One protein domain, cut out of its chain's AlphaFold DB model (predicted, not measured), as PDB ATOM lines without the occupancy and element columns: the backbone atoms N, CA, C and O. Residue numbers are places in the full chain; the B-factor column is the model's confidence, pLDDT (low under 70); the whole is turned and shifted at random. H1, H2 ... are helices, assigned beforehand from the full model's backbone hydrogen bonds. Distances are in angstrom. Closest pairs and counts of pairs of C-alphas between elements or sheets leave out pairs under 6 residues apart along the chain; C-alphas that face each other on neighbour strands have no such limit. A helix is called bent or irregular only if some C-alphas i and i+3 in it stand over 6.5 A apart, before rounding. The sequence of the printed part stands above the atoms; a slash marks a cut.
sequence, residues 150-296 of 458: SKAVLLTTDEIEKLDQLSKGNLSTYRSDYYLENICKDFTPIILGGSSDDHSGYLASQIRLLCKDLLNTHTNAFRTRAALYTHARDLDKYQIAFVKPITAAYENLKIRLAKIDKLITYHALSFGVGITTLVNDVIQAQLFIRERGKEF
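AT A GLANCE: This is residues 150 to 296 of the 458 residues of the protein "prominin-like protein" of Drosophila albomicans (UniProt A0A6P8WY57). A thin rod runs out through H1, H2 and H3 and back through H4 and H5. H3 and H4a form a hairpin at one end, H2 packs on H4b midway, and H1 packs on H5 at the other end. The 147 printed residues, in class all helix, have five named helices and are extended: radius of gyration of the C-alphas 29.1 A, spans 98 by 29 by 16 A.

HOW THE PARTS SIT: Start at H1, residues 157 to 167; it touches residues 271 to 279 alone of H5, residues 271 to 296, closest C-alphas 167 and 272, 3.9 A. H4, residues 222 to 264, one helix by its hydrogen bonds, is bent, C-alphas 241 and 244 being 6.8 A apart: arms H4a to 241, H4b from 244. H3, residues 202 to 217, touches H4a, closest C-alphas 204 and 232, 4.3 A. Of O i to N i+4 pairs, 11 of 12 in H3 and 20 of 22 in H5 are within hydrogen-bond range.

IN THESE COORDINATES: Find C-alpha 157 at (231.283, 217.671, 158.632). H2 is residues 176 to 181. H4b spans 30.4 A. H5 is irregular, C-alphas 291 and 294 being 7.9 A apart, and ends at residue 296, with C-alpha 296 at (256.006, 221.542, 154.181).

THE WHOLE: The printed part has no cut; the link H2 to H3 is long; pLDDT is under 70 at 189 to 201 and 219.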
ATOM      1  N   SER A 150     244.097 224.880 150.955       81.25
ATOM      2  CA  SER A 150     243.055 225.493 151.796       81.25
ATOM      3  C   SER A 150     241.705 224.772 151.671       81.25
ATOM      4  O   SER A 150     240.912 224.753 152.616       81.25
ATOM      5  N   LYS A 151     241.448 224.147 150.513       83.31
ATOM      6  CA  LYS A 151     240.227 223.381 150.217       83.31
ATOM      7  C   LYS A 151     240.320 221.885 150.547       83.31
ATOM      8  O   LYS A 151     239.334 221.178 150.350       83.31
ATOM      9  N   ALA A 152     241.449 221.381 151.053       84.19
ATOM     10  CA  ALA A 152     241.608 219.962 151.371       84.19
ATOM     11  C   ALA A 152     240.591 219.503 152.435       84.19
ATOM     12  O   ALA A 152     240.450 220.129 153.488       84.19
ATOM     13  N   VAL A 153     239.875 218.409 152.172       89.00
ATOM     14  CA  VAL A 153     238.915 217.782 153.095       89.00
ATOM     15  C   VAL A 153     239.253 216.294 153.178       89.00
ATOM     16  O   VAL A 153     239.216 215.602 152.167       89.00
ATOM     17  N   LEU A 154     239.606 215.825 154.376       90.50
ATOM     18  CA  LEU A 154     239.841 214.416 154.707       90.50
ATOM     19  C   LEU A 154     238.577 213.760 155.277       90.50
ATOM     20  O   LEU A 154     238.302 212.605 154.972       90.50
ATOM     21  N   LEU A 155     237.814 214.504 156.085       91.31
ATOM     22  CA  LEU A 155     236.490 214.122 156.575       91.31
ATOM     23  C   LEU A 155     235.530 215.297 156.398       91.31
ATOM     24  O   LEU A 155     235.841 216.435 156.759       91.31
ATOM     25  N   THR A 156     234.349 215.018 155.856       92.56
ATOM     26  CA  THR A 156     233.253 215.987 155.786       92.56
ATOM     27  C   THR A 156     232.634 216.211 157.169       92.56
ATOM     28  O   THR A 156     232.723 215.360 158.056       92.56
ATOM     29  N   THR A 157     231.969 217.352 157.367       90.50
ATOM     30  CA  THR A 157     231.283 217.671 158.632       90.50
ATOM     31  C   THR A 157     230.272 216.584 159.022       90.50
ATOM     32  O   THR A 157     230.237 216.169 160.177       90.50
ATOM     33  N   ASP A 158     229.526 216.057 158.047       93.62
ATOM     34  CA  ASP A 158     228.554 214.970 158.223       93.62
ATOM     35  C   ASP A 158     229.201 213.654 158.688       93.62
ATOM     36  O   ASP A 158     228.582 212.866 159.403       93.62
ATOM     37  N   GLU A 159     230.433 213.369 158.258       94.06
ATOM     38  CA  GLU A 159     231.188 212.184 158.685       94.06
ATOM     39  C   GLU A 159     231.742 212.364 160.097       94.06
ATOM     40  O   GLU A 159     231.638 211.443 160.905       94.06
ATOM     41  N   ILE A 160     232.253 213.557 160.423       93.06
ATOM     42  CA  ILE A 160     232.683 213.909 161.784       93.06
ATOM     43  C   ILE A 160     231.504 213.773 162.756       93.06
ATOM     44  O   ILE A 160     231.656 213.149 163.805       93.06
ATOM     45  N   GLU A 161     230.315 214.274 162.398       93.56
ATOM     46  CA  GLU A 161     229.120 214.147 163.239       93.56
ATOM     47  C   GLU A 161     228.710 212.678 163.429       93.56
ATOM     48  O   GLU A 161     228.471 212.245 164.555       93.56
ATOM     49  N   LYS A 162     228.687 211.867 162.362       94.31
ATOM     50  CA  LYS A 162     228.372 210.428 162.469       94.31
ATOM     51  C   LYS A 162     229.384 209.670 163.331       94.31
ATOM     52  O   LYS A 162     228.990 208.763 164.064       94.31
ATOM     53  N   LEU A 163     230.667 210.022 163.260       93.19
ATOM     54  CA  LEU A 163     231.719 209.401 164.069       93.19
ATOM     55  C   LEU A 163     231.656 209.845 165.539       93.19
ATOM     56  O   LEU A 163     231.873 209.016 166.420       93.19
ATOM     57  N   ASP A 164     231.282 211.095 165.823       91.81
ATOM     58  CA  ASP A 164     230.998 211.589 167.177       91.81
ATOM     59  C   ASP A 164     229.742 210.930 167.787       91.81
ATOM     60  O   ASP A 164     229.758 210.466 168.929       91.81
ATOM     61  N   GLN A 165     228.667 210.784 167.006       93.38
ATOM     62  CA  GLN A 165     227.480 210.028 167.418       93.38
ATOM     63  C   GLN A 165     227.821 208.551 167.695       93.38
ATOM     64  O   GLN A 165     227.357 207.981 168.685       93.38
ATOM     65  N   LEU A 166     228.669 207.932 166.864       91.31
ATOM     66  CA  LEU A 166     229.150 206.563 167.068       91.31
ATOM     67  C   LEU A 166     230.029 206.445 168.324       91.31
ATOM     68  O   LEU A 166     229.881 205.479 169.078       91.31
ATOM     69  N   SER A 167     230.904 207.425 168.582       91.94
ATOM     70  CA  SER A 167     231.797 207.431 169.746       91.94
ATOM     71  C   SER A 167     231.039 207.548 171.072       91.94
ATOM     72  O   SER A 167     231.473 206.977 172.073       91.94
ATOM     73  N   LYS A 168     229.876 208.212 171.062       92.88
ATOM     74  CA  LYS A 168     228.938 208.358 172.193       92.88
ATOM     75  C   LYS A 168     227.868 207.261 172.263       92.88
ATOM     76  O   LYS A 168     227.068 207.249 173.197       92.88
ATOM     77  N   GLY A 169     227.842 206.341 171.298       90.44
ATOM     78  CA  GLY A 169     226.864 205.257 171.232       90.44
ATOM     79  C   GLY A 169     227.029 204.198 172.330       90.44
ATOM     80  O   GLY A 169     227.917 204.258 173.182       90.44
ATOM     81  N   ASN A 170     226.195 203.155 172.270       89.69
ATOM     82  CA  ASN A 170     226.151 202.073 173.269       89.69
ATOM     83  C   ASN A 170     227.474 201.300 173.447       89.69
ATOM     84  O   ASN A 170     227.640 200.608 174.446       89.69
ATOM     85  N   LEU A 171     228.400 201.388 172.485       87.25
ATOM     86  CA  LEU A 171     229.724 200.762 172.553       87.25
ATOM     87  C   LEU A 171     230.818 201.702 173.087       87.25
ATOM     88  O   LEU A 171     231.952 201.270 173.216       87.25
ATOM     89  N   SER A 172     230.515 202.960 173.418       90.19
ATOM     90  CA  SER A 172     231.484 203.979 173.868       90.19
ATOM     91  C   SER A 172     232.461 203.497 174.955       90.19
ATOM     92  O   SER A 172     233.671 203.725 174.867       90.19
ATOM     93  N   THR A 173     231.947 202.775 175.951       89.31
ATOM     94  CA  THR A 173     232.690 202.213 177.090       89.31
ATOM     95  C   THR A 173     233.232 200.799 176.853       89.31
ATOM     96  O   THR A 173     233.833 200.223 177.759       89.31
ATOM     97  N   TYR A 174     233.046 200.225 175.659       90.44
ATOM     98  CA  TYR A 174     233.441 198.849 175.361       90.44
ATOM     99  C   TYR A 174     234.955 198.637 175.500       90.44
ATOM    100  O   TYR A 174     235.759 199.364 174.907       90.44
ATOM    101  N   ARG A 175     235.302 197.583 176.246       88.62
ATOM    102  CA  ARG A 175     236.626 196.963 176.374       88.62
ATOM    103  C   ARG A 175     236.399 195.527 176.863       88.62
ATOM    104  O   ARG A 175     235.537 195.323 177.722       88.62
ATOM    105  N   SER A 176     237.064 194.519 176.293       88.75
ATOM    106  CA  SER A 176     236.660 193.125 176.544       88.75
ATOM    107  C   SER A 176     237.007 192.576 177.933       88.75
ATOM    108  O   SER A 176     236.345 191.657 178.421       88.75
ATOM    109  N   ASP A 177     237.998 193.160 178.597       85.75
ATOM    110  CA  ASP A 177     238.428 192.802 179.948       85.75
ATOM    111  C   ASP A 177     237.332 193.025 181.002       85.75
ATOM    112  O   ASP A 177     237.095 192.125 181.803       85.75
ATOM    113  N   TYR A 178     236.570 194.123 180.928       85.75
ATOM    114  CA  TYR A 178     235.410 194.362 181.796       85.75
ATOM    115  C   TYR A 178     234.372 193.229 181.711       85.75
ATOM    116  O   TYR A 178     233.720 192.900 182.703       85.75
ATOM    117  N   TYR A 179     234.218 192.586 180.548       84.50
ATOM    118  CA  TYR A 179     233.342 191.417 180.415       84.50
ATOM    119  C   TYR A 179     233.971 190.166 181.039       84.50
ATOM    120  O   TYR A 179     233.273 189.397 181.694       84.50
ATOM    121  N   LEU A 180     235.284 189.966 180.881       86.38
ATOM    122  CA  LEU A 180     236.017 188.824 181.446       86.38
ATOM    123  C   LEU A 180     236.186 188.897 182.974       86.38
ATOM    124  O   LEU A 180     236.311 187.857 183.621       86.38
ATOM    125  N   GLU A 181     236.171 190.091 183.565       85.69
ATOM    126  CA  GLU A 181     236.150 190.295 185.019       85.69
ATOM    127  C   GLU A 181     234.822 189.861 185.653       85.69
ATOM    128  O   GLU A 181     234.822 189.293 186.743       85.69
ATOM    129  N   ASN A 182     233.704 190.072 184.952       85.12
ATOM    130  CA  ASN A 182     232.355 189.759 185.433       85.12
ATOM    131  C   ASN A 182     231.923 188.296 185.194       85.12
ATOM    132  O   ASN A 182     230.830 187.905 185.607       85.12
ATOM    133  N   ILE A 183     232.746 187.476 184.533       85.31
ATOM    134  CA  ILE A 183     232.436 186.066 184.259       85.31
ATOM    135  C   ILE A 183     233.108 185.159 185.294       85.31
ATOM    136  O   ILE A 183     234.309 185.251 185.547       85.31
ATOM    137  N   CYS A 184     232.331 184.228 185.859       83.00
ATOM    138  CA  CYS A 184     232.836 183.195 186.760       83.00
ATOM    139  C   CYS A 184     233.951 182.381 186.087       83.00
ATOM    140  O   CYS A 184     233.725 181.758 185.051       83.00
ATOM    141  N   LYS A 185     235.135 182.362 186.703       75.50
ATOM    142  CA  LYS A 185     236.294 181.573 186.249       75.50
ATOM    143  C   LYS A 185     236.227 180.130 186.766       75.50
ATOM    144  O   LYS A 185     236.641 179.204 186.073       75.50
ATOM    145  N   ASP A 186     235.630 179.948 187.944       75.19
ATOM    146  CA  ASP A 186     235.454 178.660 188.609       75.19
ATOM    147  C   ASP A 186     234.010 178.161 188.458       75.19
ATOM    148  O   ASP A 186     233.085 178.636 189.117       75.19
ATOM    149  N   PHE A 187     233.803 177.178 187.577       76.62
ATOM    150  CA  PHE A 187     232.475 176.605 187.300       76.62
ATOM    151  C   PHE A 187     232.031 175.532 188.308       76.62
ATOM    152  O   PHE A 187     230.905 175.040 188.236       76.62
ATOM    153  N   THR A 188     232.904 175.146 189.242       73.06
ATOM    154  CA  THR A 188     232.639 174.129 190.269       73.06
ATOM    155  C   THR A 188     233.261 174.542 191.606       73.06
ATOM    156  O   THR A 188     234.430 174.918 191.614       73.06
ATOM    157  N   PRO A 189     232.551 174.407 192.746       68.12
ATOM    158  CA  PRO A 189     233.052 174.829 194.063       68.12
ATOM    159  C   PRO A 189     234.176 173.937 194.618       68.12
ATOM    160  O   PRO A 189     234.844 174.299 195.580       68.12
ATOM    161  N   ILE A 190     234.379 172.759 194.024       65.81
ATOM    162  CA  ILE A 190     235.522 171.878 194.261       65.81
ATOM    163  C   ILE A 190     236.121 171.572 192.896       65.81
ATOM    164  O   ILE A 190     235.389 171.238 191.965       65.81
ATOM    165  N   ILE A 191     237.446 171.645 192.793       59.81
ATOM    166  CA  ILE A 191     238.213 171.274 191.602       59.81
ATOM    167  C   ILE A 191     237.999 169.773 191.322       59.81
ATOM    168  O   ILE A 191     238.642 168.907 191.918       59.81
ATOM    169  N   LEU A 192     237.059 169.452 190.425       62.03
ATOM    170  CA  LEU A 192     236.728 168.067 190.060       62.03
ATOM    171  C   LEU A 192     237.837 167.393 189.229       62.03
ATOM    172  O   LEU A 192     237.928 166.164 189.198       62.03
ATOM    173  N   GLY A 193     238.720 168.179 188.610       51.91
ATOM    174  CA  GLY A 193     239.932 167.744 187.919       51.91
ATOM    175  C   GLY A 193     241.031 168.796 188.055       51.91
ATOM    176  O   GLY A 193     240.727 169.981 187.977       51.91
ATOM    177  N   GLY A 194     242.270 168.362 188.311       45.88
ATOM    178  CA  GLY A 194     243.407 169.246 188.595       45.88
ATOM    179  C   GLY A 194     243.734 170.215 187.454       45.88
ATOM    180  O   GLY A 194     243.303 170.026 186.319       45.88
ATOM    181  N   SER A 195     244.498 171.260 187.773       37.84
ATOM    182  CA  SER A 195     244.744 172.404 186.891       37.84
ATOM    183  C   SER A 195     245.247 172.047 185.482       37.84
ATOM    184  O   SER A 195     246.239 171.343 185.301       37.84
ATOM    185  N   SER A 196     244.559 172.666 184.524       43.28
ATOM    186  CA  SER A 196     245.003 173.162 183.214       43.28
ATOM    187  C   SER A 196     245.360 172.238 182.044       43.28
ATOM    188  O   SER A 196     245.136 172.731 180.948       43.28
ATOM    189  N   ASP A 197     245.795 170.972 182.176       47.19
ATOM    190  CA  ASP A 197     246.166 170.200 180.953       47.19
ATOM    191  C   ASP A 197     245.679 168.737 180.810       47.19
ATOM    192  O   ASP A 197     245.175 168.407 179.740       47.19
ATOM    193  N   ASP A 198     245.766 167.842 181.814       44.66
ATOM    194  CA  ASP A 198     245.542 166.390 181.543       44.66
ATOM    195  C   ASP A 198     244.847 165.561 182.650       44.66
ATOM    196  O   ASP A 198     245.016 164.350 182.739       44.66
ATOM    197  N   HIS A 199     244.074 166.168 183.558       48.50
ATOM    198  CA  HIS A 199     243.524 165.423 184.711       48.50
ATOM    199  C   HIS A 199     242.016 165.604 184.915       48.50
ATOM    200  O   HIS A 199     241.556 166.219 185.879       48.50
ATOM    201  N   SER A 200     241.214 164.977 184.046       53.28
ATOM    202  CA  SER A 200     239.789 164.765 184.328       53.28
ATOM    203  C   SER A 200     239.599 163.857 185.544       53.28
ATOM    204  O   SER A 200     240.032 162.706 185.523       53.28
ATOM    205  N   GLY A 201     238.891 164.348 186.564       60.75
ATOM    206  CA  GLY A 201     238.416 163.508 187.659       60.75
ATOM    207  C   GLY A 201     239.450 163.226 188.750       60.75
ATOM    208  O   GLY A 201     239.532 162.086 189.183       60.75
ATOM    209  N   TYR A 202     240.207 164.216 189.244       72.31
ATOM    210  CA  TYR A 202     241.068 164.028 190.432       72.31
ATOM    211  C   TYR A 202     240.252 163.559 191.648       72.31
ATOM    212  O   TYR A 202     240.623 162.606 192.329       72.31
ATOM    213  N   LEU A 203     239.083 164.163 191.890       78.38
ATOM    214  CA  LEU A 203     238.199 163.710 192.966       78.38
ATOM    215  C   LEU A 203     237.648 162.299 192.680       78.38
ATOM    216  O   LEU A 203     237.617 161.449 193.567       78.38
ATOM    217  N   ALA A 204     237.275 162.014 191.429       82.00
ATOM    218  CA  ALA A 204     236.802 160.693 191.017       82.00
ATOM    219  C   ALA A 204     237.902 159.613 191.109       82.00
ATOM    220  O   ALA A 204     237.612 158.469 191.461       82.00
ATOM    221  N   SER A 205     239.164 159.949 190.831       81.62
ATOM    222  CA  SER A 205     240.309 159.043 190.935       81.62
ATOM    223  C   SER A 205     240.697 158.794 192.390       81.62
ATOM    224  O   SER A 205     240.909 157.639 192.747       81.62
ATOM    225  N   GLN A 206     240.656 159.808 193.261       84.62
ATOM    226  CA  GLN A 206     240.839 159.613 194.703       84.62
ATOM    227  C   GLN A 206     239.741 158.716 195.301       84.62
ATOM    228  O   GLN A 206     240.041 157.782 196.045       84.62
ATOM    229  N   ILE A 207     238.476 158.892 194.898       86.50
ATOM    230  CA  ILE A 207     237.383 157.991 195.309       86.50
ATOM    231  C   ILE A 207     237.599 156.560 194.775       86.50
ATOM    232  O   ILE A 207     237.324 155.587 195.479       86.50
ATOM    233  N   ARG A 208     238.132 156.386 193.555       86.38
ATOM    234  CA  ARG A 208     238.510 155.062 193.017       86.38
ATOM    235  C   ARG A 208     239.681 154.422 193.765       86.38
ATOM    236  O   ARG A 208     239.655 153.211 193.970       86.38
ATOM    237  N   LEU A 209     240.686 155.202 194.165       87.12
ATOM    238  CA  LEU A 209     241.816 154.721 194.961       87.12
ATOM    239  C   LEU A 209     241.338 154.259 196.340       87.12
ATOM    240  O   LEU A 209     241.652 153.139 196.734       87.12
ATOM    241  N   LEU A 210     240.471 155.032 196.999       87.00
ATOM    242  CA  LEU A 210     239.806 154.623 198.237       87.00
ATOM    243  C   LEU A 210     238.991 153.328 198.047       87.00
ATOM    244  O   LEU A 210     239.103 152.401 198.841       87.00
ATOM    245  N   CYS A 211     238.234 153.195 196.950       85.56
ATOM    246  CA  CYS A 211     237.540 151.945 196.605       85.56
ATOM    247  C   CYS A 211     238.475 150.733 196.425       85.56
ATOM    248  O   CYS A 211     238.037 149.603 196.654       85.56
ATOM    249  N   LYS A 212     239.717 150.950 195.974       85.00
ATOM    250  CA  LYS A 212     240.737 149.905 195.801       85.00
ATOM    251  C   LYS A 212     241.405 149.549 197.129       85.00
ATOM    252  O   LYS A 212     241.626 148.372 197.383       85.00
ATOM    253  N   ASP A 213     241.678 150.532 197.978       85.94
ATOM    254  CA  ASP A 213     242.237 150.301 199.312       85.94
ATOM    255  C   ASP A 213     241.257 149.527 200.210       85.94
ATOM    256  O   ASP A 213     241.592 148.474 200.749       85.94
ATOM    257  N   LEU A 214     239.983 149.941 200.230       83.94
ATOM    258  CA  LEU A 214     238.913 149.240 200.951       83.94
ATOM    259  C   LEU A 214     238.753 147.766 200.529       83.94
ATOM    260  O   LEU A 214     238.324 146.953 201.345       83.94
ATOM    261  N   LEU A 215     239.091 147.411 199.281       76.62
ATOM    262  CA  LEU A 215     239.066 146.024 198.797       76.62
ATOM    263  C   LEU A 215     240.163 145.165 199.444       76.62
ATOM    264  O   LEU A 215     239.917 144.001 199.748       76.62
ATOM    265  N   ASN A 216     241.352 145.737 199.646       74.12
ATOM    266  CA  ASN A 216     242.500 145.042 200.228       74.12
ATOM    267  C   ASN A 216     242.376 144.920 201.754       74.12
ATOM    268  O   ASN A 216     242.801 143.921 202.329       74.12
ATOM    269  N   THR A 217     241.790 145.933 202.399       74.31
ATOM    270  CA  THR A 217     241.832 146.094 203.862       74.31
ATOM    271  C   THR A 217     240.558 145.604 204.567       74.31
ATOM    272  O   THR A 217     240.616 145.189 205.725       74.31
ATOM    273  N   HIS A 218     239.392 145.607 203.899       75.25
ATOM    274  CA  HIS A 218     238.100 145.326 204.543       75.25
ATOM    275  C   HIS A 218     237.168 144.433 203.705       75.25
ATOM    276  O   HIS A 218     236.341 144.905 202.922       75.25
ATOM    277  N   THR A 219     237.200 143.124 203.974       64.50
ATOM    278  CA  THR A 219     236.383 142.093 203.296       64.50
ATOM    279  C   THR A 219     234.870 142.365 203.289       64.50
ATOM    280  O   THR A 219     234.181 141.963 202.354       64.50
ATOM    281  N   ASN A 220     234.346 143.097 204.279       73.69
ATOM    282  CA  ASN A 220     232.916 143.406 204.417       73.69
ATOM    283  C   ASN A 220     232.486 144.782 203.850       73.69
ATOM    284  O   ASN A 220     231.307 145.132 203.917       73.69
ATOM    285  N   ALA A 221     233.386 145.570 203.246       79.19
ATOM    286  CA  ALA A 221     233.102 146.945 202.793       79.19
ATOM    287  C   ALA A 221     232.346 147.063 201.442       79.19
ATOM    288  O   ALA A 221     232.296 148.140 200.838       79.19
ATOM    289  N   PHE A 222     231.739 145.977 200.941       81.25
ATOM    290  CA  PHE A 222     231.186 145.897 199.579       81.25
ATOM    291  C   PHE A 222     230.167 147.000 199.239       81.25
ATOM    292  O   PHE A 222     230.260 147.605 198.170       81.25
ATOM    293  N   ARG A 223     229.207 147.283 200.135       83.31
ATOM    294  CA  ARG A 223     228.148 148.287 199.894       83.31
ATOM    295  C   ARG A 223     228.727 149.697 199.754       83.31
ATOM    296  O   ARG A 223     228.398 150.400 198.803       83.31
ATOM    297  N   THR A 224     229.636 150.071 200.654       85.25
ATOM    298  CA  THR A 224     230.338 151.362 200.639       85.25
ATOM    299  C   THR A 224     231.160 151.523 199.361       85.25
ATOM    300  O   THR A 224     231.053 152.545 198.689       85.25
ATOM    301  N   ARG A 225     231.900 150.479 198.958       85.69
ATOM    302  CA  ARG A 225     232.664 150.461 197.700       85.69
ATOM    303  C   ARG A 225     231.766 150.653 196.470       85.69
ATOM    304  O   ARG A 225     232.129 151.396 195.566       85.69
ATOM    305  N   ALA A 226     230.595 150.013 196.425       85.56
ATOM    306  CA  ALA A 226     229.657 150.153 195.306       85.56
ATOM    307  C   ALA A 226     229.067 151.575 195.202       85.56
ATOM    308  O   ALA A 226     228.989 152.130 194.101       85.56
ATOM    309  N   ALA A 227     228.705 152.183 196.338       88.69
ATOM    310  CA  ALA A 227     228.220 153.561 196.394       88.69
ATOM    311  C   ALA A 227     229.306 154.564 195.966       88.69
ATOM    312  O   ALA A 227     229.090 155.349 195.045       88.69
ATOM    313  N   LEU A 228     230.506 154.477 196.553       89.19
ATOM    314  CA  LEU A 228     231.652 155.322 196.196       89.19
ATOM    315  C   LEU A 228     232.022 155.200 194.707       89.19
ATOM    316  O   LEU A 228     232.219 156.212 194.038       89.19
ATOM    317  N   TYR A 229     232.048 153.984 194.153       86.44
ATOM    318  CA  TYR A 229     232.319 153.772 192.727       86.44
ATOM    319  C   TYR A 229     231.254 154.411 191.818       86.44
ATOM    320  O   TYR A 229     231.581 154.966 190.768       86.44
ATOM    321  N   THR A 230     229.985 154.378 192.236       89.50
ATOM    322  CA  THR A 230     228.886 155.045 191.522       89.50
ATOM    323  C   THR A 230     229.060 156.563 191.549       89.50
ATOM    324  O   THR A 230     229.046 157.184 190.487       89.50
ATOM    325  N   HIS A 231     229.343 157.150 192.717       86.62
ATOM    326  CA  HIS A 231     229.610 158.586 192.840       86.62
ATOM    327  C   HIS A 231     230.832 159.037 192.026       86.62
ATOM    328  O   HIS A 231     230.751 160.053 191.345       86.62
ATOM    329  N   ALA A 232     231.928 158.267 192.004       85.69
ATOM    330  CA  ALA A 232     233.087 158.562 191.154       85.69
ATOM    331  C   ALA A 232     232.722 158.598 189.659       85.69
ATOM    332  O   ALA A 232     233.098 159.526 188.947       85.69
ATOM    333  N   ARG A 233     231.944 157.616 189.185       85.62
ATOM    334  CA  ARG A 233     231.468 157.568 187.793       85.62
ATOM    335  C   ARG A 233     230.540 158.739 187.465       85.62
ATOM    336  O   ARG A 233     230.580 159.257 186.353       85.62
ATOM    337  N   ASP A 234     229.677 159.128 188.394       87.62
ATOM    338  CA  ASP A 234     228.733 160.213 188.150       87.62
ATOM    339  C   ASP A 234     229.441 161.587 188.204       87.62
ATOM    340  O   ASP A 234     229.132 162.444 187.380       87.62
ATOM    341  N   LEU A 235     230.493 161.758 189.019       84.38
ATOM    342  CA  LEU A 235     231.417 162.904 188.938       84.38
ATOM    343  C   LEU A 235     232.104 163.021 187.567       84.38
ATOM    344  O   LEU A 235     232.150 164.117 187.012       84.38
ATOM    345  N   ASP A 236     232.577 161.916 186.978       82.44
ATOM    346  CA  ASP A 236     233.143 161.949 185.619       82.44
ATOM    347  C   ASP A 236     232.102 162.370 184.572       82.44
ATOM    348  O   ASP A 236     232.422 163.114 183.643       82.44
ATOM    349  N   LYS A 237     230.839 161.944 184.725       84.94
ATOM    350  CA  LYS A 237     229.750 162.411 183.853       84.94
ATOM    351  C   LYS A 237     229.535 163.913 183.994       84.94
ATOM    352  O   LYS A 237     229.406 164.574 182.970       84.94
ATOM    353  N   TYR A 238     229.539 164.467 185.210       83.56
ATOM    354  CA  TYR A 238     229.444 165.918 185.403       83.56
ATOM    355  C   TYR A 238     230.639 166.661 184.781       83.56
ATOM    356  O   TYR A 238     230.449 167.667 184.093       83.56
ATOM    357  N   GLN A 239     231.856 166.128 184.939       80.94
ATOM    358  CA  GLN A 239     233.069 166.681 184.332       80.94
ATOM    359  C   GLN A 239     232.991 166.705 182.796       80.94
ATOM    360  O   GLN A 239     233.390 167.687 182.172       80.94
ATOM    361  N   ILE A 240     232.486 165.634 182.175       82.88
ATOM    362  CA  ILE A 240     232.406 165.499 180.713       82.88
ATOM    363  C   ILE A 240     231.211 166.264 180.126       82.88
ATOM    364  O   ILE A 240     231.367 166.899 179.088       82.88
ATOM    365  N   ALA A 241     230.040 166.221 180.765       86.56
ATOM    366  CA  ALA A 241     228.808 166.800 180.226       86.56
ATOM    367  C   ALA A 241     228.650 168.305 180.499       86.56
ATOM    368  O   ALA A 241     227.977 168.979 179.724       86.56
ATOM    369  N   PHE A 242     229.257 168.837 181.569       84.19
ATOM    370  CA  PHE A 242     229.101 170.246 181.952       84.19
ATOM    371  C   PHE A 242     230.436 170.985 182.037       84.19
ATOM    372  O   PHE A 242     230.621 171.963 181.317       84.19
ATOM    373  N   VAL A 243     231.386 170.515 182.856       82.56
ATOM    374  CA  VAL A 243     232.626 171.275 183.114       82.56
ATOM    375  C   VAL A 243     233.437 171.467 181.831       82.56
ATOM    376  O   VAL A 243     233.726 172.602 181.465       82.56
ATOM    377  N   LYS A 244     233.734 170.389 181.089       81.88
ATOM    378  CA  LYS A 244     234.485 170.476 179.823       81.88
ATOM    379  C   LYS A 244     233.809 171.405 178.786       81.88
ATOM    380  O   LYS A 244     234.500 172.304 178.304       81.88
ATOM    381  N   PRO A 245     232.507 171.267 178.449       88.25
ATOM    382  CA  PRO A 245     231.832 172.185 177.526       88.25
ATOM    383  C   PRO A 245     231.810 173.646 177.985       88.25
ATOM    384  O   PRO A 245     232.048 174.529 177.166       88.25
ATOM    385  N   ILE A 246     231.561 173.914 179.273       86.50
ATOM    386  CA  ILE A 246     231.493 175.285 179.802       86.50
ATOM    387  C   ILE A 246     232.882 175.943 179.775       86.50
ATOM    388  O   ILE A 246     233.012 177.060 179.276       86.50
ATOM    389  N   THR A 247     233.937 175.238 180.199       84.88
ATOM    390  CA  THR A 247     235.322 175.731 180.101       84.88
ATOM    391  C   THR A 247     235.732 175.979 178.647       84.88
ATOM    392  O   THR A 247     236.299 177.026 178.335       84.88
ATOM    393  N   ALA A 248     235.394 175.068 177.727       87.62
ATOM    394  CA  ALA A 248     235.671 175.255 176.304       87.62
ATOM    395  C   ALA A 248     234.899 176.448 175.709       87.62
ATOM    396  O   ALA A 248     235.443 177.173 174.875       87.62
ATOM    397  N   ALA A 249     233.654 176.686 176.136       89.44
ATOM    398  CA  ALA A 249     232.879 177.857 175.732       89.44
ATOM    399  C   ALA A 249     233.487 179.164 176.270       89.44
ATOM    400  O   ALA A 249     233.564 180.140 175.525       89.44
ATOM    401  N   TYR A 250     233.980 179.168 177.513       88.69
ATOM    402  CA  TYR A 250     234.663 180.313 178.122       88.69
ATOM    403  C   TYR A 250     235.963 180.685 177.393       88.69
ATOM    404  O   TYR A 250     236.140 181.843 177.018       88.69
ATOM    405  N   GLU A 251     236.844 179.723 177.101       89.25
ATOM    406  CA  GLU A 251     238.074 180.020 176.349       89.25
ATOM    407  C   GLU A 251     237.767 180.455 174.903       89.25
ATOM    408  O   GLU A 251     238.363 181.409 174.402       89.25
ATOM    409  N   ASN A 252     236.760 179.860 174.247       92.25
ATOM    410  CA  ASN A 252     236.280 180.344 172.946       92.25
ATOM    411  C   ASN A 252     235.742 181.784 173.010       92.25
ATOM    412  O   ASN A 252     235.987 182.570 172.091       92.25
ATOM    413  N   LEU A 253     235.009 182.139 174.071       91.00
ATOM    414  CA  LEU A 253     234.508 183.493 174.298       91.00
ATOM    415  C   LEU A 253     235.671 184.474 174.476       91.00
ATOM    416  O   LEU A 253     235.711 185.483 173.782       91.00
ATOM    417  N   LYS A 254     236.648 184.144 175.323       91.19
ATOM    418  CA  LYS A 254     237.857 184.941 175.576       91.19
ATOM    419  C   LYS A 254     238.680 185.187 174.307       91.19
ATOM    420  O   LYS A 254     239.049 186.327 174.038       91.19
ATOM    421  N   ILE A 255     238.892 184.164 173.473       92.31
ATOM    422  CA  ILE A 255     239.578 184.307 172.174       92.31
ATOM    423  C   ILE A 255     238.790 185.230 171.227       92.31
ATOM    424  O   ILE A 255     239.375 186.078 170.548       92.31
ATOM    425  N   ARG A 256     237.459 185.093 171.169       93.00
ATOM    426  CA  ARG A 256     236.597 185.937 170.321       93.00
ATOM    427  C   ARG A 256     236.554 187.384 170.803       93.00
ATOM    428  O   ARG A 256     236.625 188.282 169.975       93.00
ATOM    429  N   LEU A 257     236.488 187.595 172.112       92.00
ATOM    430  CA  LEU A 257     236.526 188.901 172.759       92.00
ATOM    431  C   LEU A 257     237.851 189.629 172.498       92.00
ATOM    432  O   LEU A 257     237.829 190.747 171.992       92.00
ATOM    433  N   ALA A 258     238.992 188.959 172.678       90.31
ATOM    434  CA  ALA A 258     240.302 189.515 172.325       90.31
ATOM    435  C   ALA A 258     240.422 189.857 170.824       90.31
ATOM    436  O   ALA A 258     241.075 190.831 170.444       90.31
ATOM    437  N   LYS A 259     239.767 189.082 169.944       92.56
ATOM    438  CA  LYS A 259     239.680 189.407 168.512       92.56
ATOM    439  C   LYS A 259     238.812 190.645 168.247       92.56
ATOM    440  O   LYS A 259     239.162 191.409 167.354       92.56
ATOM    441  N   ILE A 260     237.713 190.841 168.979       91.06
ATOM    442  CA  ILE A 260     236.874 192.044 168.859       91.06
ATOM    443  C   ILE A 260     237.662 193.271 169.323       91.06
ATOM    444  O   ILE A 260     237.747 194.226 168.556       91.06
ATOM    445  N   ASP A 261     238.322 193.216 170.486       89.81
ATOM    446  CA  ASP A 261     239.190 194.303 170.966       89.81
ATOM    447  C   ASP A 261     240.219 194.700 169.900       89.81
ATOM    448  O   ASP A 261     240.307 195.874 169.545       89.81
ATOM    449  N   LYS A 262     240.933 193.732 169.306       89.75
ATOM    450  CA  LYS A 262     241.909 193.999 168.233       89.75
ATOM    451  C   LYS A 262     241.300 194.653 166.979       89.75
ATOM    452  O   LYS A 262     242.033 195.282 166.219       89.75
ATOM    453  N   LEU A 263     240.008 194.461 166.718       89.81
ATOM    454  CA  LEU A 263     239.327 195.002 165.538       89.81
ATOM    455  C   LEU A 263     238.706 196.384 165.765       89.81
ATOM    456  O   LEU A 263     238.557 197.113 164.789       89.81
ATOM    457  N   ILE A 264     238.312 196.723 167.000       87.81
ATOM    458  CA  ILE A 264     237.550 197.956 167.274       87.81
ATOM    459  C   ILE A 264     238.203 198.903 168.288       87.81
ATOM    460  O   ILE A 264     237.855 200.079 168.310       87.81
ATOM    461  N   THR A 265     239.147 198.446 169.117       87.06
ATOM    462  CA  THR A 265     239.877 199.331 170.044       87.06
ATOM    463  C   THR A 265     241.146 199.881 169.395       87.06
ATOM    464  O   THR A 265     241.837 199.193 168.643       87.06
ATOM    465  N   TYR A 266     241.473 201.134 169.710       86.31
ATOM    466  CA  TYR A 266     242.682 201.817 169.252       86.31
ATOM    467  C   TYR A 266     243.633 201.971 170.446       86.31
ATOM    468  O   TYR A 266     243.248 202.546 171.459       86.31
ATOM    469  N   HIS A 267     244.842 201.402 170.368       84.69
ATOM    470  CA  HIS A 267     245.859 201.425 171.441       84.69
ATOM    471  C   HIS A 267     245.327 201.095 172.858       84.69
ATOM    472  O   HIS A 267     245.703 201.734 173.837       84.69
ATOM    473  N   ALA A 268     244.455 200.083 172.969       80.69
ATOM    474  CA  ALA A 268     243.802 199.650 174.217       80.69
ATOM    475  C   ALA A 268     242.904 200.704 174.914       80.69
ATOM    476  O   ALA A 268     242.470 200.500 176.051       80.69
ATOM    477  N   LEU A 269     242.571 201.802 174.229       87.19
ATOM    478  CA  LEU A 269     241.528 202.739 174.645       87.19
ATOM    479  C   LEU A 269     240.143 202.100 174.465       87.19
ATOM    480  O   LEU A 269     239.936 201.293 173.556       87.19
ATOM    481  N   SER A 270     239.171 202.493 175.293       89.94
ATOM    482  CA  SER A 270     237.774 202.106 175.070       89.94
ATOM    483  C   SER A 270     237.280 202.657 173.731       89.94
ATOM    484  O   SER A 270     237.680 203.750 173.322       89.94
ATOM    485  N   PHE A 271     236.401 201.915 173.055       91.38
ATOM    486  CA  PHE A 271     235.983 202.189 171.672       91.38
ATOM    487  C   PHE A 271     235.628 203.665 171.400       91.38
ATOM    488  O   PHE A 271     236.147 204.255 170.453       91.38
ATOM    489  N   GLY A 272     234.819 204.300 172.255       91.62
ATOM    490  CA  GLY A 272     234.422 205.703 172.081       91.62
ATOM    491  C   GLY A 272     235.590 206.688 172.178       91.62
ATOM    492  O   GLY A 272     235.710 207.599 171.357       91.62
ATOM    493  N   VAL A 273     236.499 206.478 173.133       92.19
ATOM    494  CA  VAL A 273     237.715 207.296 173.273       92.19
ATOM    495  C   VAL A 273     238.620 207.089 172.059       92.19
ATOM    496  O   VAL A 273     239.069 208.070 171.482       92.19
ATOM    497  N   GLY A 274     238.800 205.844 171.603       92.88
ATOM    498  CA  GLY A 274     239.583 205.526 170.406       92.88
ATOM    499  C   GLY A 274     239.071 206.217 169.137       92.88
ATOM    500  O   GLY A 274     239.858 206.834 168.425       92.88
ATOM    501  N   ILE A 275     237.757 206.185 168.882       93.56
ATOM    502  CA  ILE A 275     237.144 206.900 167.746       93.56
ATOM    503  C   ILE A 275     237.322 208.417 167.887       93.56
ATOM    504  O   ILE A 275     237.694 209.073 166.920       93.56
ATOM    505  N   THR A 276     237.115 208.977 169.083       92.88
ATOM    506  CA  THR A 276     237.282 210.424 169.318       92.88
ATOM    507  C   THR A 276     238.731 210.870 169.091       92.88
ATOM    508  O   THR A 276     238.956 211.902 168.463       92.88
ATOM    509  N   THR A 277     239.716 210.080 169.537       93.94
ATOM    510  CA  THR A 277     241.143 210.318 169.272       93.94
ATOM    511  C   THR A 277     241.432 210.294 167.773       93.94
ATOM    512  O   THR A 277     241.942 211.277 167.250       93.94
ATOM    513  N   LEU A 278     241.015 209.241 167.061       93.31
ATOM    514  CA  LEU A 278     241.225 209.115 165.613       93.31
ATOM    515  C   LEU A 278     240.585 210.262 164.814       93.31
ATOM    516  O   LEU A 278     241.205 210.791 163.896       93.31
ATOM    517  N   VAL A 279     239.364 210.678 165.167       94.06
ATOM    518  CA  VAL A 279     238.694 211.831 164.538       94.06
ATOM    519  C   VAL A 279     239.471 213.120 164.795       94.06
ATOM    520  O   VAL A 279     239.696 213.889 163.862       94.06
ATOM    521  N   ASN A 280     239.921 213.349 166.031       94.38
ATOM    522  CA  ASN A 280     240.735 214.513 166.362       94.38
ATOM    523  C   ASN A 280     242.064 214.515 165.589       94.38
ATOM    524  O   ASN A 280     242.431 215.545 165.033       94.38
ATOM    525  N   ASP A 281     242.746 213.375 165.485       94.56
ATOM    526  CA  ASP A 281     244.010 213.253 164.752       94.56
ATOM    527  C   ASP A 281     243.828 213.546 163.253       94.56
ATOM    528  O   ASP A 281     244.642 214.257 162.659       94.56
ATOM    529  N   VAL A 282     242.726 213.092 162.642       94.81
ATOM    530  CA  VAL A 282     242.393 213.426 161.243       94.81
ATOM    531  C   VAL A 282     242.043 214.909 161.079       94.81
ATOM    532  O   VAL A 282     242.455 215.520 160.092       94.81
ATOM    533  N   ILE A 283     241.356 215.530 162.044       93.69
ATOM    534  CA  ILE A 283     241.108 216.982 162.044       93.69
ATOM    535  C   ILE A 283     242.434 217.755 162.134       93.69
ATOM    536  O   ILE A 283     242.643 218.686 161.358       93.69
ATOM    537  N   GLN A 284     243.356 217.355 163.016       95.06
ATOM    538  CA  GLN A 284     244.677 217.983 163.130       95.06
ATOM    539  C   GLN A 284     245.517 217.794 161.857       95.06
ATOM    540  O   GLN A 284     246.154 218.742 161.401       95.06
ATOM    541  N   ALA A 285     245.469 216.617 161.225       94.81
ATOM    542  CA  ALA A 285     246.108 216.381 159.930       94.81
ATOM    543  C   ALA A 285     245.501 217.258 158.816       94.81
ATOM    544  O   ALA A 285     246.236 217.828 158.011       94.81
ATOM    545  N   GLN A 286     244.176 217.427 158.790       93.06
ATOM    546  CA  GLN A 286     243.496 218.301 157.830       93.06
ATOM    547  C   GLN A 286     243.875 219.778 158.027       93.06
ATOM    548  O   GLN A 286     244.119 220.475 157.043       93.06
ATOM    549  N   LEU A 287     243.956 220.252 159.276       92.94
ATOM    550  CA  LEU A 287     244.436 221.601 159.596       92.94
ATOM    551  C   LEU A 287     245.897 221.782 159.170       92.94
ATOM    552  O   LEU A 287     246.211 222.746 158.478       92.94
ATOM    553  N   PHE A 288     246.769 220.815 159.475       93.06
ATOM    554  CA  PHE A 288     248.170 220.840 159.049       93.06
ATOM    555  C   PHE A 288     248.321 220.951 157.526       93.06
ATOM    556  O   PHE A 288     249.103 221.775 157.055       93.06
ATOM    557  N   ILE A 289     247.562 220.167 156.750       91.69
ATOM    558  CA  ILE A 289     247.596 220.224 155.280       91.69
ATOM    559  C   ILE A 289     247.123 221.595 154.776       91.69
ATOM    560  O   ILE A 289     247.776 222.174 153.912       91.69
ATOM    561  N   ARG A 290     246.034 222.141 155.334       90.62
ATOM    562  CA  ARG A 290     245.491 223.452 154.935       90.62
ATOM    563  C   ARG A 290     246.425 224.615 155.248       90.62
ATOM    564  O   ARG A 290     246.596 225.490 154.410       90.62
ATOM    565  N   GLU A 291     246.992 224.637 156.451       91.00
ATOM    566  CA  GLU A 291     247.779 225.769 156.952       91.00
ATOM    567  C   GLU A 291     249.248 225.695 156.526       91.00
ATOM    568  O   GLU A 291     249.847 226.716 156.208       91.00
ATOM    569  N   ARG A 292     249.838 224.491 156.528       89.75
ATOM    570  CA  ARG A 292     251.283 224.279 156.343       89.75
ATOM    571  C   ARG A 292     251.640 223.294 155.232       89.75
ATOM    572  O   ARG A 292     252.824 223.083 154.994       89.75
ATOM    573  N   GLY A 293     250.671 222.716 154.516       87.06
ATOM    574  CA  GLY A 293     250.931 221.733 153.457       87.06
ATOM    575  C   GLY A 293     251.860 222.259 152.359       87.06
ATOM    576  O   GLY A 293     252.845 221.601 152.029       87.06
ATOM    577  N   LYS A 294     251.614 223.482 151.865       84.75
ATOM    578  CA  LYS A 294     252.451 224.128 150.837       84.75
ATOM    579  C   LYS A 294     253.882 224.382 151.325       84.75
ATOM    580  O   LYS A 294     254.835 224.026 150.636       84.75
ATOM    581  N   GLU A 295     254.038 224.944 152.524       86.56
ATOM    582  CA  GLU A 295     255.353 225.188 153.137       86.56
ATOM    583  C   GLU A 295     256.118 223.882 153.392       86.56
ATOM    584  O   GLU A 295     257.313 223.795 153.122       86.56
ATOM    585  N   PHE A 296     255.427 222.846 153.870       88.12
ATOM    586  CA  PHE A 296     256.006 221.542 154.181       88.12
ATOM    587  C   PHE A 296     256.477 220.798 152.926       88.12
ATOM    588  O   PHE A 296     257.604 220.305 152.900       88.12
TER     589      PHE A 296